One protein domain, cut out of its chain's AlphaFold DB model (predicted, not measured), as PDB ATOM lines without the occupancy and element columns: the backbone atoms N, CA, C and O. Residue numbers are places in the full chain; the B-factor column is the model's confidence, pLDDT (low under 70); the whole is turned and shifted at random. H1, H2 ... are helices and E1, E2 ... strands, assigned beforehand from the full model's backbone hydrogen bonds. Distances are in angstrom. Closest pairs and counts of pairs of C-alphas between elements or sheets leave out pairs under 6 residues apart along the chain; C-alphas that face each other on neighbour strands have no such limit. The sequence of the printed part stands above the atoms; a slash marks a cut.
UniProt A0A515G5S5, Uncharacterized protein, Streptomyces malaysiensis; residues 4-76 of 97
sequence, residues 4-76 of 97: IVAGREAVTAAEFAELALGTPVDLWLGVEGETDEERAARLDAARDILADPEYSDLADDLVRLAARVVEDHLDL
ATOM      1  N   ILE A   4     -23.825  61.742 -58.675       86.56
ATOM      2  CA  ILE A   4     -22.582  62.297 -58.133       86.56
ATOM      3  C   ILE A   4     -22.643  62.221 -56.613       86.56
ATOM      4  O   ILE A   4     -23.554  62.780 -56.007       86.56
ATOM      5  N   VAL A   5     -21.657  61.561 -56.014       86.94
ATOM      6  CA  VAL A   5     -21.517  61.408 -54.564       86.94
ATOM      7  C   VAL A   5     -20.125  61.889 -54.172       86.94
ATOM      8  O   VAL A   5     -19.134  61.488 -54.780       86.94
ATOM      9  N   ALA A   6     -20.048  62.825 -53.221       83.38
ATOM     10  CA  ALA A   6     -18.791  63.447 -52.784       83.38
ATOM     11  C   ALA A   6     -17.885  63.942 -53.944       83.38
ATOM     12  O   ALA A   6     -16.660  63.842 -53.891       83.38
ATOM     13  N   GLY A   7     -18.484  64.454 -55.027       88.25
ATOM     14  CA  GLY A   7     -17.757  64.958 -56.201       88.25
ATOM     15  C   GLY A   7     -17.268  63.888 -57.187       88.25
ATOM     16  O   GLY A   7     -16.587  64.236 -58.151       88.25
ATOM     17  N   ARG A   8     -17.623  62.612 -56.991       88.88
ATOM     18  CA  ARG A   8     -17.303  61.499 -57.900       88.88
ATOM     19  C   ARG A   8     -18.567  60.995 -58.595       88.88
ATOM     20  O   ARG A   8     -19.618  60.908 -57.967       88.88
ATOM     21  N   GLU A   9     -18.475  60.705 -59.892       92.62
ATOM     22  CA  GLU A   9     -19.584  60.154 -60.685       92.62
ATOM     23  C   GLU A   9     -19.651  58.631 -60.481       92.62
ATOM     24  O   GLU A   9     -18.668  57.938 -60.727       92.62
ATOM     25  N   ALA A  10     -20.800  58.129 -60.024       91.44
ATOM     26  CA  ALA A  10     -21.111  56.707 -59.941       91.44
ATOM     27  C   ALA A  10     -21.753  56.253 -61.255       91.44
ATOM     28  O   ALA A  10     -22.817  56.751 -61.639       91.44
ATOM     29  N   VAL A  11     -21.109  55.311 -61.940       92.06
ATOM     30  CA  VAL A  11     -21.585  54.748 -63.210       92.06
ATOM     31  C   VAL A  11     -22.507  53.556 -62.950       92.06
ATOM     32  O   VAL A  11     -23.411  53.282 -63.742       92.06
ATOM     33  N   THR A  12     -22.328  52.878 -61.815       90.50
ATOM     34  CA  THR A  12     -23.139  51.734 -61.385       90.50
ATOM     35  C   THR A  12     -23.809  51.960 -60.028       90.50
ATOM     36  O   THR A  12     -23.429  52.839 -59.253       90.50
ATOM     37  N   ALA A  13     -24.816  51.140 -59.717       87.94
ATOM     38  CA  ALA A  13     -25.465  51.154 -58.404       87.94
ATOM     39  C   ALA A  13     -24.513  50.722 -57.272       87.94
ATOM     40  O   ALA A  13     -24.610  51.255 -56.170       87.94
ATOM     41  N   ALA A  14     -23.584  49.800 -57.551       86.62
ATOM     42  CA  ALA A  14     -22.568  49.372 -56.590       86.62
ATOM     43  C   ALA A  14     -21.611  50.525 -56.262       86.62
ATOM     44  O   ALA A  14     -21.474  50.888 -55.102       86.62
ATOM     45  N   GLU A  15     -21.065  51.194 -57.283       88.62
ATOM     46  CA  GLU A  15     -20.222  52.383 -57.090       88.62
ATOM     47  C   GLU A  15     -20.965  53.499 -56.353       88.62
ATOM     48  O   GLU A  15     -20.387  54.190 -55.519       88.62
ATOM     49  N   PHE A  16     -22.257  53.684 -56.637       89.88
ATOM     50  CA  PHE A  16     -23.070  54.645 -55.903       89.88
ATOM     51  C   PHE A  16     -23.130  54.302 -54.411       89.88
ATOM     52  O   PHE A  16     -22.925  55.184 -53.581       89.88
ATOM     53  N   ALA A  17     -23.384  53.035 -54.075       86.81
ATOM     54  CA  ALA A  17     -23.448  52.575 -52.693       86.81
ATOM     55  C   ALA A  17     -22.089  52.701 -51.987       86.81
ATOM     56  O   ALA A  17     -22.032  53.234 -50.884       86.81
ATOM     57  N   GLU A  18     -20.993  52.306 -52.636       89.81
ATOM     58  CA  GLU A  18     -19.642  52.442 -52.080       89.81
ATOM     59  C   GLU A  18     -19.274  53.902 -51.810       89.81
ATOM     60  O   GLU A  18     -18.764  54.235 -50.741       89.81
ATOM     61  N   LEU A  19     -19.569  54.800 -52.754       90.44
ATOM     62  CA  LEU A  19     -19.302  56.225 -52.581       90.44
ATOM     63  C   LEU A  19     -20.186  56.856 -51.502       90.44
ATOM     64  O   LEU A  19     -19.733  57.775 -50.822       90.44
ATOM     65  N   ALA A  20     -21.430  56.395 -51.354       85.44
ATOM     66  CA  ALA A  20     -22.343  56.886 -50.326       85.44
ATOM     67  C   ALA A  20     -21.942  56.410 -48.925       85.44
ATOM     68  O   ALA A  20     -22.061  57.171 -47.971       85.44
ATOM     69  N   LEU A  21     -21.449  55.174 -48.812       83.50
ATOM     70  CA  LEU A  21     -21.001  54.580 -47.553       83.50
ATOM     71  C   LEU A  21     -19.561  54.957 -47.184       83.50
ATOM     72  O   LEU A  21     -19.159  54.768 -46.040       83.50
ATOM     73  N   GLY A  22     -18.759  55.405 -48.153       87.19
ATOM     74  CA  GLY A  22     -17.316  55.609 -47.986       87.19
ATOM     75  C   GLY A  22     -16.524  54.308 -47.802       87.19
ATOM     76  O   GLY A  22     -15.322  54.350 -47.558       87.19
ATOM     77  N   THR A  23     -17.181  53.154 -47.929       88.62
ATOM     78  CA  THR A  23     -16.623  51.822 -47.685       88.62
ATOM     79  C   THR A  23     -17.126  50.831 -48.743       88.62
ATOM     80  O   THR A  23     -18.224  51.018 -49.275       88.62
ATOM     81  N   PRO A  24     -16.356  49.774 -49.067       90.75
ATOM     82  CA  PRO A  24     -16.799  48.741 -50.002       90.75
ATOM     83  C   PRO A  24     -18.076  48.048 -49.515       90.75
ATOM     84  O   PRO A  24     -18.167  47.677 -48.348       90.75
ATOM     85  N   VAL A  25     -19.046  47.810 -50.401       90.12
ATOM     86  CA  VAL A  25     -20.315  47.152 -50.025       90.12
ATOM     87  C   VAL A  25     -20.081  45.712 -49.556       90.12
ATOM     88  O   VAL A  25     -20.701  45.260 -48.590       90.12
ATOM     89  N   ASP A  26     -19.131  45.020 -50.182       92.88
ATOM     90  CA  ASP A  26     -18.761  43.641 -49.855       92.88
ATOM     91  C   ASP A  26     -18.208  43.495 -48.431       92.88
ATOM     92  O   ASP A  26     -18.342  42.431 -47.830       92.88
ATOM     93  N   LEU A  27     -17.660  44.569 -47.840       92.81
ATOM     94  CA  LEU A  27     -17.266  44.588 -46.427       92.81
ATOM     95  C   LEU A  27     -18.457  44.230 -45.525       92.81
ATOM     96  O   LEU A  27     -18.310  43.481 -44.558       92.81
ATOM     97  N   TRP A  28     -19.645  44.724 -45.876       90.19
ATOM     98  CA  TRP A  28     -20.868  44.576 -45.094       90.19
ATOM     99  C   TRP A  28     -21.676  43.347 -45.510       90.19
ATOM    100  O   TRP A  28     -22.128  42.590 -44.648       90.19
ATOM    101  N   LEU A  29     -21.830  43.119 -46.818       91.12
ATOM    102  CA  LEU A  29     -22.648  42.024 -47.353       91.12
ATOM    103  C   LEU A  29     -21.924  40.671 -47.362       91.12
ATOM    104  O   LEU A  29     -22.580  39.631 -47.290       91.12
ATOM    105  N   GLY A  30     -20.592  40.682 -47.372       94.06
ATOM    106  CA  GLY A  30     -19.773  39.499 -47.604       94.06
ATOM    107  C   GLY A  30     -19.594  39.186 -49.083       94.06
ATOM    108  O   GLY A  30     -20.251  39.763 -49.948       94.06
ATOM    109  N   VAL A  31     -18.671  38.266 -49.353       94.06
ATOM    110  CA  VAL A  31     -18.339  37.817 -50.706       94.06
ATOM    111  C   VAL A  31     -18.796  36.372 -50.882       94.06
ATOM    112  O   VAL A  31     -18.643  35.544 -49.984       94.06
ATOM    113  N   GLU A  32     -19.358  36.059 -52.048       94.31
ATOM    114  CA  GLU A  32     -19.770  34.694 -52.376       94.31
ATOM    115  C   GLU A  32     -18.557  33.748 -52.350       94.31
ATOM    116  O   GLU A  32     -17.569  33.967 -53.051       94.31
ATOM    117  N   GLY A  33     -18.650  32.681 -51.554       96.12
ATOM    118  CA  GLY A  33     -17.572  31.706 -51.390       96.12
ATOM    119  C   GLY A  33     -16.484  32.088 -50.381       96.12
ATOM    120  O   GLY A  33     -15.468  31.395 -50.355       96.12
ATOM    121  N   GLU A  34     -16.682  33.130 -49.560       96.88
ATOM    122  CA  GLU A  34     -15.758  33.445 -48.458       96.88
ATOM    123  C   GLU A  34     -15.604  32.253 -47.498       96.88
ATOM    124  O   GLU A  34     -16.580  31.577 -47.150       96.88
ATOM    125  N   THR A  35     -14.371  31.981 -47.066       98.19
ATOM    126  CA  THR A  35     -14.111  31.000 -46.005       98.19
ATOM    127  C   THR A  35     -14.544  31.540 -44.644       98.19
ATOM    128  O   THR A  35     -14.755  32.743 -44.461       98.19
ATOM    129  N   ASP A  36     -14.647  30.659 -43.647       97.88
ATOM    130  CA  ASP A  36     -14.960  31.080 -42.280       97.88
ATOM    131  C   ASP A  36     -13.893  32.044 -41.729       97.88
ATOM    132  O   ASP A  36     -14.226  33.010 -41.038       97.88
ATOM    133  N   GLU A  37     -12.618  31.834 -42.073       98.06
ATOM    134  CA  GLU A  37     -11.522  32.732 -41.707       98.06
ATOM    135  C   GLU A  37     -11.604  34.088 -42.418       98.06
ATOM    136  O   GLU A  37     -11.413  35.126 -41.778       98.06
ATOM    137  N   GLU A  38     -11.913  34.109 -43.717       97.75
ATOM    138  CA  GLU A  38     -12.082  35.351 -44.484       97.75
ATOM    139  C   GLU A  38     -13.265  36.163 -43.955       97.75
ATOM    140  O   GLU A  38     -13.142  37.366 -43.708       97.75
ATOM    141  N   ARG A  39     -14.385  35.489 -43.673       97.25
ATOM    142  CA  ARG A  39     -15.551  36.091 -43.030       97.25
ATOM    143  C   ARG A  39     -15.203  36.672 -41.666       97.25
ATOM    144  O   ARG A  39     -15.636  37.779 -41.342       97.25
ATOM    145  N   ALA A  40     -14.446  35.939 -40.849       97.88
ATOM    146  CA  ALA A  40     -14.030  36.409 -39.534       97.88
ATOM    147  C   ALA A  40     -13.169  37.674 -39.643       97.88
ATOM    148  O   ALA A  40     -13.461  38.652 -38.959       97.88
ATOM    149  N   ALA A  41     -12.182  37.682 -40.542       97.44
ATOM    150  CA  ALA A  41     -11.320  38.838 -40.787       97.44
ATOM    151  C   ALA A  41     -12.107  40.054 -41.299       97.44
ATOM    152  O   ALA A  41     -11.899  41.173 -40.836       97.44
ATOM    153  N   ARG A  42     -13.061  39.844 -42.212       97.19
ATOM    154  CA  ARG A  42     -13.938  40.904 -42.723       97.19
ATOM    155  C   ARG A  42     -14.800  41.514 -41.619       97.19
ATOM    156  O   ARG A  42     -14.899  42.733 -41.523       97.19
ATOM    157  N   LEU A  43     -15.422  40.678 -40.786       96.88
ATOM    158  CA  LEU A  43     -16.243  41.143 -39.666       96.88
ATOM    159  C   LEU A  43     -15.411  41.844 -38.587       96.88
ATOM    160  O   LEU A  43     -15.926  42.736 -37.922       96.88
ATOM    161  N   ASP A  44     -14.159  41.437 -38.399       97.38
ATOM    162  CA  ASP A  44     -13.211  42.111 -37.513       97.38
ATOM    163  C   ASP A  44     -12.878  43.515 -38.033       97.38
ATOM    164  O   ASP A  44     -13.150  44.500 -37.353       97.38
ATOM    165  N   ALA A  45     -12.470  43.625 -39.302       94.94
ATOM    166  CA  ALA A  45     -12.212  44.910 -39.955       94.94
ATOM    167  C   ALA A  45     -13.444  45.836 -39.952       94.94
ATOM    168  O   ALA A  45     -13.329  47.039 -39.721       94.94
ATOM    169  N   ALA A  46     -14.639  45.281 -40.168       93.62
ATOM    170  CA  ALA A  46     -15.889  46.031 -40.094       93.62
ATOM    171  C   ALA A  46     -16.127  46.620 -38.692       93.62
ATOM    172  O   ALA A  46     -16.593  47.753 -38.573       93.62
ATOM    173  N   ARG A  47     -15.796  45.880 -37.624       93.88
ATOM    174  CA  ARG A  47     -15.901  46.388 -36.246       93.88
ATOM    175  C   ARG A  47     -14.875  47.474 -35.963       93.88
ATOM    176  O   ARG A  47     -15.240  48.458 -35.331       93.88
ATOM    177  N   ASP A  48     -13.647  47.313 -36.446       94.62
ATOM    178  CA  ASP A  48     -12.599  48.322 -36.285       94.62
ATOM    179  C   ASP A  48     -12.991  49.648 -36.945       94.62
ATOM    180  O   ASP A  48     -12.868  50.701 -36.324       94.62
ATOM    181  N   ILE A  49     -13.554  49.601 -38.156       90.38
ATOM    182  CA  ILE A  49     -14.059  50.794 -38.852       90.38
ATOM    183  C   ILE A  49     -15.198  51.450 -38.067       90.38
ATOM    184  O   ILE A  49     -15.189  52.661 -37.880       90.38
ATOM    185  N   LEU A  50     -16.164  50.669 -37.571       89.62
ATOM    186  CA  LEU A  50     -17.272  51.208 -36.770       89.62
ATOM    187  C   LEU A  50     -16.819  51.779 -35.416       89.62
ATOM    188  O   LEU A  50     -17.545  52.571 -34.818       89.62
ATOM    189  N   ALA A  51     -15.656  51.366 -34.910       92.12
ATOM    190  CA  ALA A  51     -15.076  51.899 -33.683       92.12
ATOM    191  C   ALA A  51     -14.291  53.204 -33.906       92.12
ATOM    192  O   ALA A  51     -13.998  53.909 -32.935       92.12
ATOM    193  N   ASP A  52     -13.945  53.534 -35.153       92.75
ATOM    194  CA  ASP A  52     -13.233  54.761 -35.486       92.75
ATOM    195  C   ASP A  52     -14.171  55.984 -35.349       92.75
ATOM    196  O   ASP A  52     -15.272  55.993 -35.913       92.75
ATOM    197  N   PRO A  53     -13.768  57.040 -34.610       91.12
ATOM    198  CA  PRO A  53     -14.555  58.263 -34.457       91.12
ATOM    199  C   PRO A  53     -14.999  58.914 -35.774       91.12
ATOM    200  O   PRO A  53     -16.055  59.550 -35.790       91.12
ATOM    201  N   GLU A  54     -14.232  58.757 -36.859       88.25
ATOM    202  CA  GLU A  54     -14.583  59.274 -38.189       88.25
ATOM    203  C   GLU A  54     -15.894  58.670 -38.717       88.25
ATOM    204  O   GLU A  54     -16.639  59.346 -39.424       88.25
ATOM    205  N   TYR A  55     -16.225  57.441 -38.308       86.56
ATOM    206  CA  TYR A  55     -17.423  56.712 -38.733       86.56
ATOM    207  C   TYR A  55     -18.468  56.573 -37.620       86.56
ATOM    208  O   TYR A  55     -19.377  55.748 -37.725       86.56
ATOM    209  N   SER A  56     -18.380  57.383 -36.562       86.19
ATOM    210  CA  SER A  56     -19.291  57.293 -35.408       86.19
ATOM    211  C   SER A  56     -20.778  57.437 -35.771       86.19
ATOM    212  O   SER A  56     -21.611  56.747 -35.185       86.19
ATOM    213  N   ASP A  57     -21.107  58.250 -36.778       87.50
ATOM    214  CA  ASP A  57     -22.484  58.449 -37.254       87.50
ATOM    215  C   ASP A  57     -22.955  57.375 -38.262       87.50
ATOM    216  O   ASP A  57     -24.152  57.256 -38.533       87.50
ATOM    217  N   LEU A  58     -22.043  56.553 -38.806       85.44
ATOM    218  CA  LEU A  58     -22.347  55.602 -39.885       85.44
ATOM    219  C   LEU A  58     -23.414  54.582 -39.474       85.44
ATOM    220  O   LEU A  58     -24.307  54.265 -40.260       85.44
ATOM    221  N   ALA A  59     -23.336  54.065 -38.246       84.75
ATOM    222  CA  ALA A  59     -24.300  53.087 -37.749       84.75
ATOM    223  C   ALA A  59     -25.716  53.681 -37.667       84.75
ATOM    224  O   ALA A  59     -26.673  53.064 -38.139       84.75
ATOM    225  N   ASP A  60     -25.846  54.892 -37.125       88.81
ATOM    226  CA  ASP A  60     -27.132  55.580 -37.001       88.81
ATOM    227  C   ASP A  60     -27.708  55.954 -38.373       88.81
ATOM    228  O   ASP A  60     -28.910  55.793 -38.613       88.81
ATOM    229  N   ASP A  61     -26.859  56.393 -39.303       85.69
ATOM    230  CA  ASP A  61     -27.266  56.716 -40.668       85.69
ATOM    231  C   ASP A  61     -27.707  55.473 -41.451       85.69
ATOM    232  O   ASP A  61     -28.740  55.511 -42.131       85.69
ATOM    233  N   LEU A  62     -27.006  54.344 -41.300       83.25
ATOM    234  CA  LEU A  62     -27.404  53.055 -41.875       83.25
ATOM    235  C   LEU A  62     -28.749  52.575 -41.323       83.25
ATOM    236  O   LEU A  62     -29.607  52.131 -42.090       83.25
ATOM    237  N   VAL A  63     -28.971  52.692 -40.010       88.44
ATOM    238  CA  VAL A  63     -30.251  52.331 -39.382       88.44
ATOM    239  C   VAL A  63     -31.377  53.237 -39.884       88.44
ATOM    240  O   VAL A  63     -32.456  52.744 -40.224       88.44
ATOM    241  N   ARG A  64     -31.138  54.550 -39.990       89.25
ATOM    242  CA  ARG A  64     -32.121  55.510 -40.516       89.25
ATOM    243  C   ARG A  64     -32.461  55.223 -41.978       89.25
ATOM    244  O   ARG A  64     -33.631  55.298 -42.357       89.25
ATOM    245  N   LEU A  65     -31.461  54.879 -42.787       84.94
ATOM    246  CA  LEU A  65     -31.655  54.472 -44.175       84.94
ATOM    247  C   LEU A  65     -32.490  53.191 -44.262       84.94
ATOM    248  O   LEU A  65     -33.472  53.160 -45.000       84.94
ATOM    249  N   ALA A  66     -32.150  52.165 -43.480       85.62
ATOM    250  CA  ALA A  66     -32.888  50.906 -43.453       85.62
ATOM    251  C   ALA A  66     -34.356  51.108 -43.046       85.62
ATOM    252  O   ALA A  66     -35.249  50.572 -43.700       85.62
ATOM    253  N   ALA A  67     -34.618  51.927 -42.022       89.19
ATOM    254  CA  ALA A  67     -35.977  52.265 -41.602       89.19
ATOM    255  C   ALA A  67     -36.778  52.922 -42.738       89.19
ATOM    256  O   ALA A  67     -37.905  52.512 -43.008       89.19
ATOM    257  N   ARG A  68     -36.171  53.873 -43.460       88.00
ATOM    258  CA  ARG A  68     -36.817  54.524 -44.607       88.00
ATOM    259  C   ARG A  68     -37.101  53.551 -45.749       88.00
ATOM    260  O   ARG A  68     -38.185  53.590 -46.311       88.00
ATOM    261  N   VAL A  69     -36.170  52.647 -46.058       87.19
ATOM    262  CA  VAL A  69     -36.393  51.605 -47.077       87.19
ATOM    263  C   VAL A  69     -37.570  50.710 -46.692       87.19
ATOM    264  O   VAL A  69     -38.388  50.391 -47.548       87.19
ATOM    265  N   VAL A  70     -37.689  50.327 -45.419       85.88
ATOM    266  CA  VAL A  70     -38.833  49.537 -44.937       85.88
ATOM    267  C   VAL A  70     -40.143  50.315 -45.079       85.88
ATOM    268  O   VAL A  70     -41.129  49.740 -45.533       85.88
ATOM    269  N   GLU A  71     -40.164  51.600 -44.723       88.88
ATOM    270  CA  GLU A  71     -41.352  52.461 -44.838       88.88
ATOM    271  C   GLU A  71     -41.790  52.676 -46.295       88.88
ATOM    272  O   GLU A  71     -42.977  52.560 -46.603       88.88
ATOM    273  N   ASP A  72     -40.839  52.947 -47.190       90.44
ATOM    274  CA  ASP A  72     -41.106  53.243 -48.602       90.44
ATOM    275  C   ASP A  72     -41.410  51.975 -49.422       90.44
ATOM    276  O   ASP A  72     -42.094  52.044 -50.447       90.44
ATOM    277  N   HIS A  73     -40.935  50.811 -48.965       87.56
ATOM    278  CA  HIS A  73     -41.031  49.529 -49.670       87.56
ATOM    279  C   HIS A  73     -41.600  48.406 -48.793       87.56
ATOM    280  O   HIS A  73     -41.060  47.298 -48.725       87.56
ATOM    281  N   LEU A  74     -42.725  48.670 -48.122       80.38
ATOM    282  CA  LEU A  74     -43.427  47.677 -47.294       80.38
ATOM    283  C   LEU A  74     -43.793  46.394 -48.061       80.38
ATOM    284  O   LEU A  74     -43.908  45.321 -47.467       80.38
ATOM    285  N   ASP A  75     -43.972  46.486 -49.379       83.06
ATOM    286  CA  ASP A  75     -44.258  45.360 -50.264       83.06
ATOM    287  C   ASP A  75     -43.124  44.325 -50.307       83.06
ATOM    288  O   ASP A  75     -43.407  43.127 -50.404       83.06
ATOM    289  N   LEU A  76     -41.867  44.750 -50.131       78.75
ATOM    290  CA  LEU A  76     -40.711  43.850 -50.040       78.75
ATOM    291  C   LEU A  76     -40.717  43.002 -48.758       78.75
ATOM    292  O   LEU A  76     -40.096  41.940 -48.718       78.75
TER     293      LEU A  76
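What this domain is: This is residues 4 to 76 of the 97 residues of an uncharacterized protein of Streptomyces malaysiensis (UniProt A0A515G5S5). Helices H3 and H4 make a loose L, short H1 and H2 in its angle, strand E1 beyond H1; residues 63 to 76 stick out. The 73 printed residues include one named strand, then four named helices: mostly helix. It is loose, radius of gyration of the C-alphas 14.1 A, spans 36 by 33 by 27 A.

How they stand to each other: E1, residues 8 to 10, pairs with no named strand. H1, residues 13 to 21, and H2, residues 25 to 29, only just touch, with 3 C-alpha pairs within 8 A. H3, residues 36 to 51, touches H2 with 42 to 46 alone, C-alphas 42 and 27 closest at 6.2 A. H4, residues 58 to 72, and H3 are close but not clearly touching, C-alphas 59 and 50 7.3 A apart, about perpendicular at 77 degrees. Every helix O i to N i+4 pair is within hydrogen-bond range.

Where its parts are: Find C-alpha 8 at (-17.303, 61.499, -57.900); H4 ends at C-alpha 72, (-41.106, 53.243, -48.602).

The domain as a whole: The printed part has no cut; no printed residue is under 70 pLDDT.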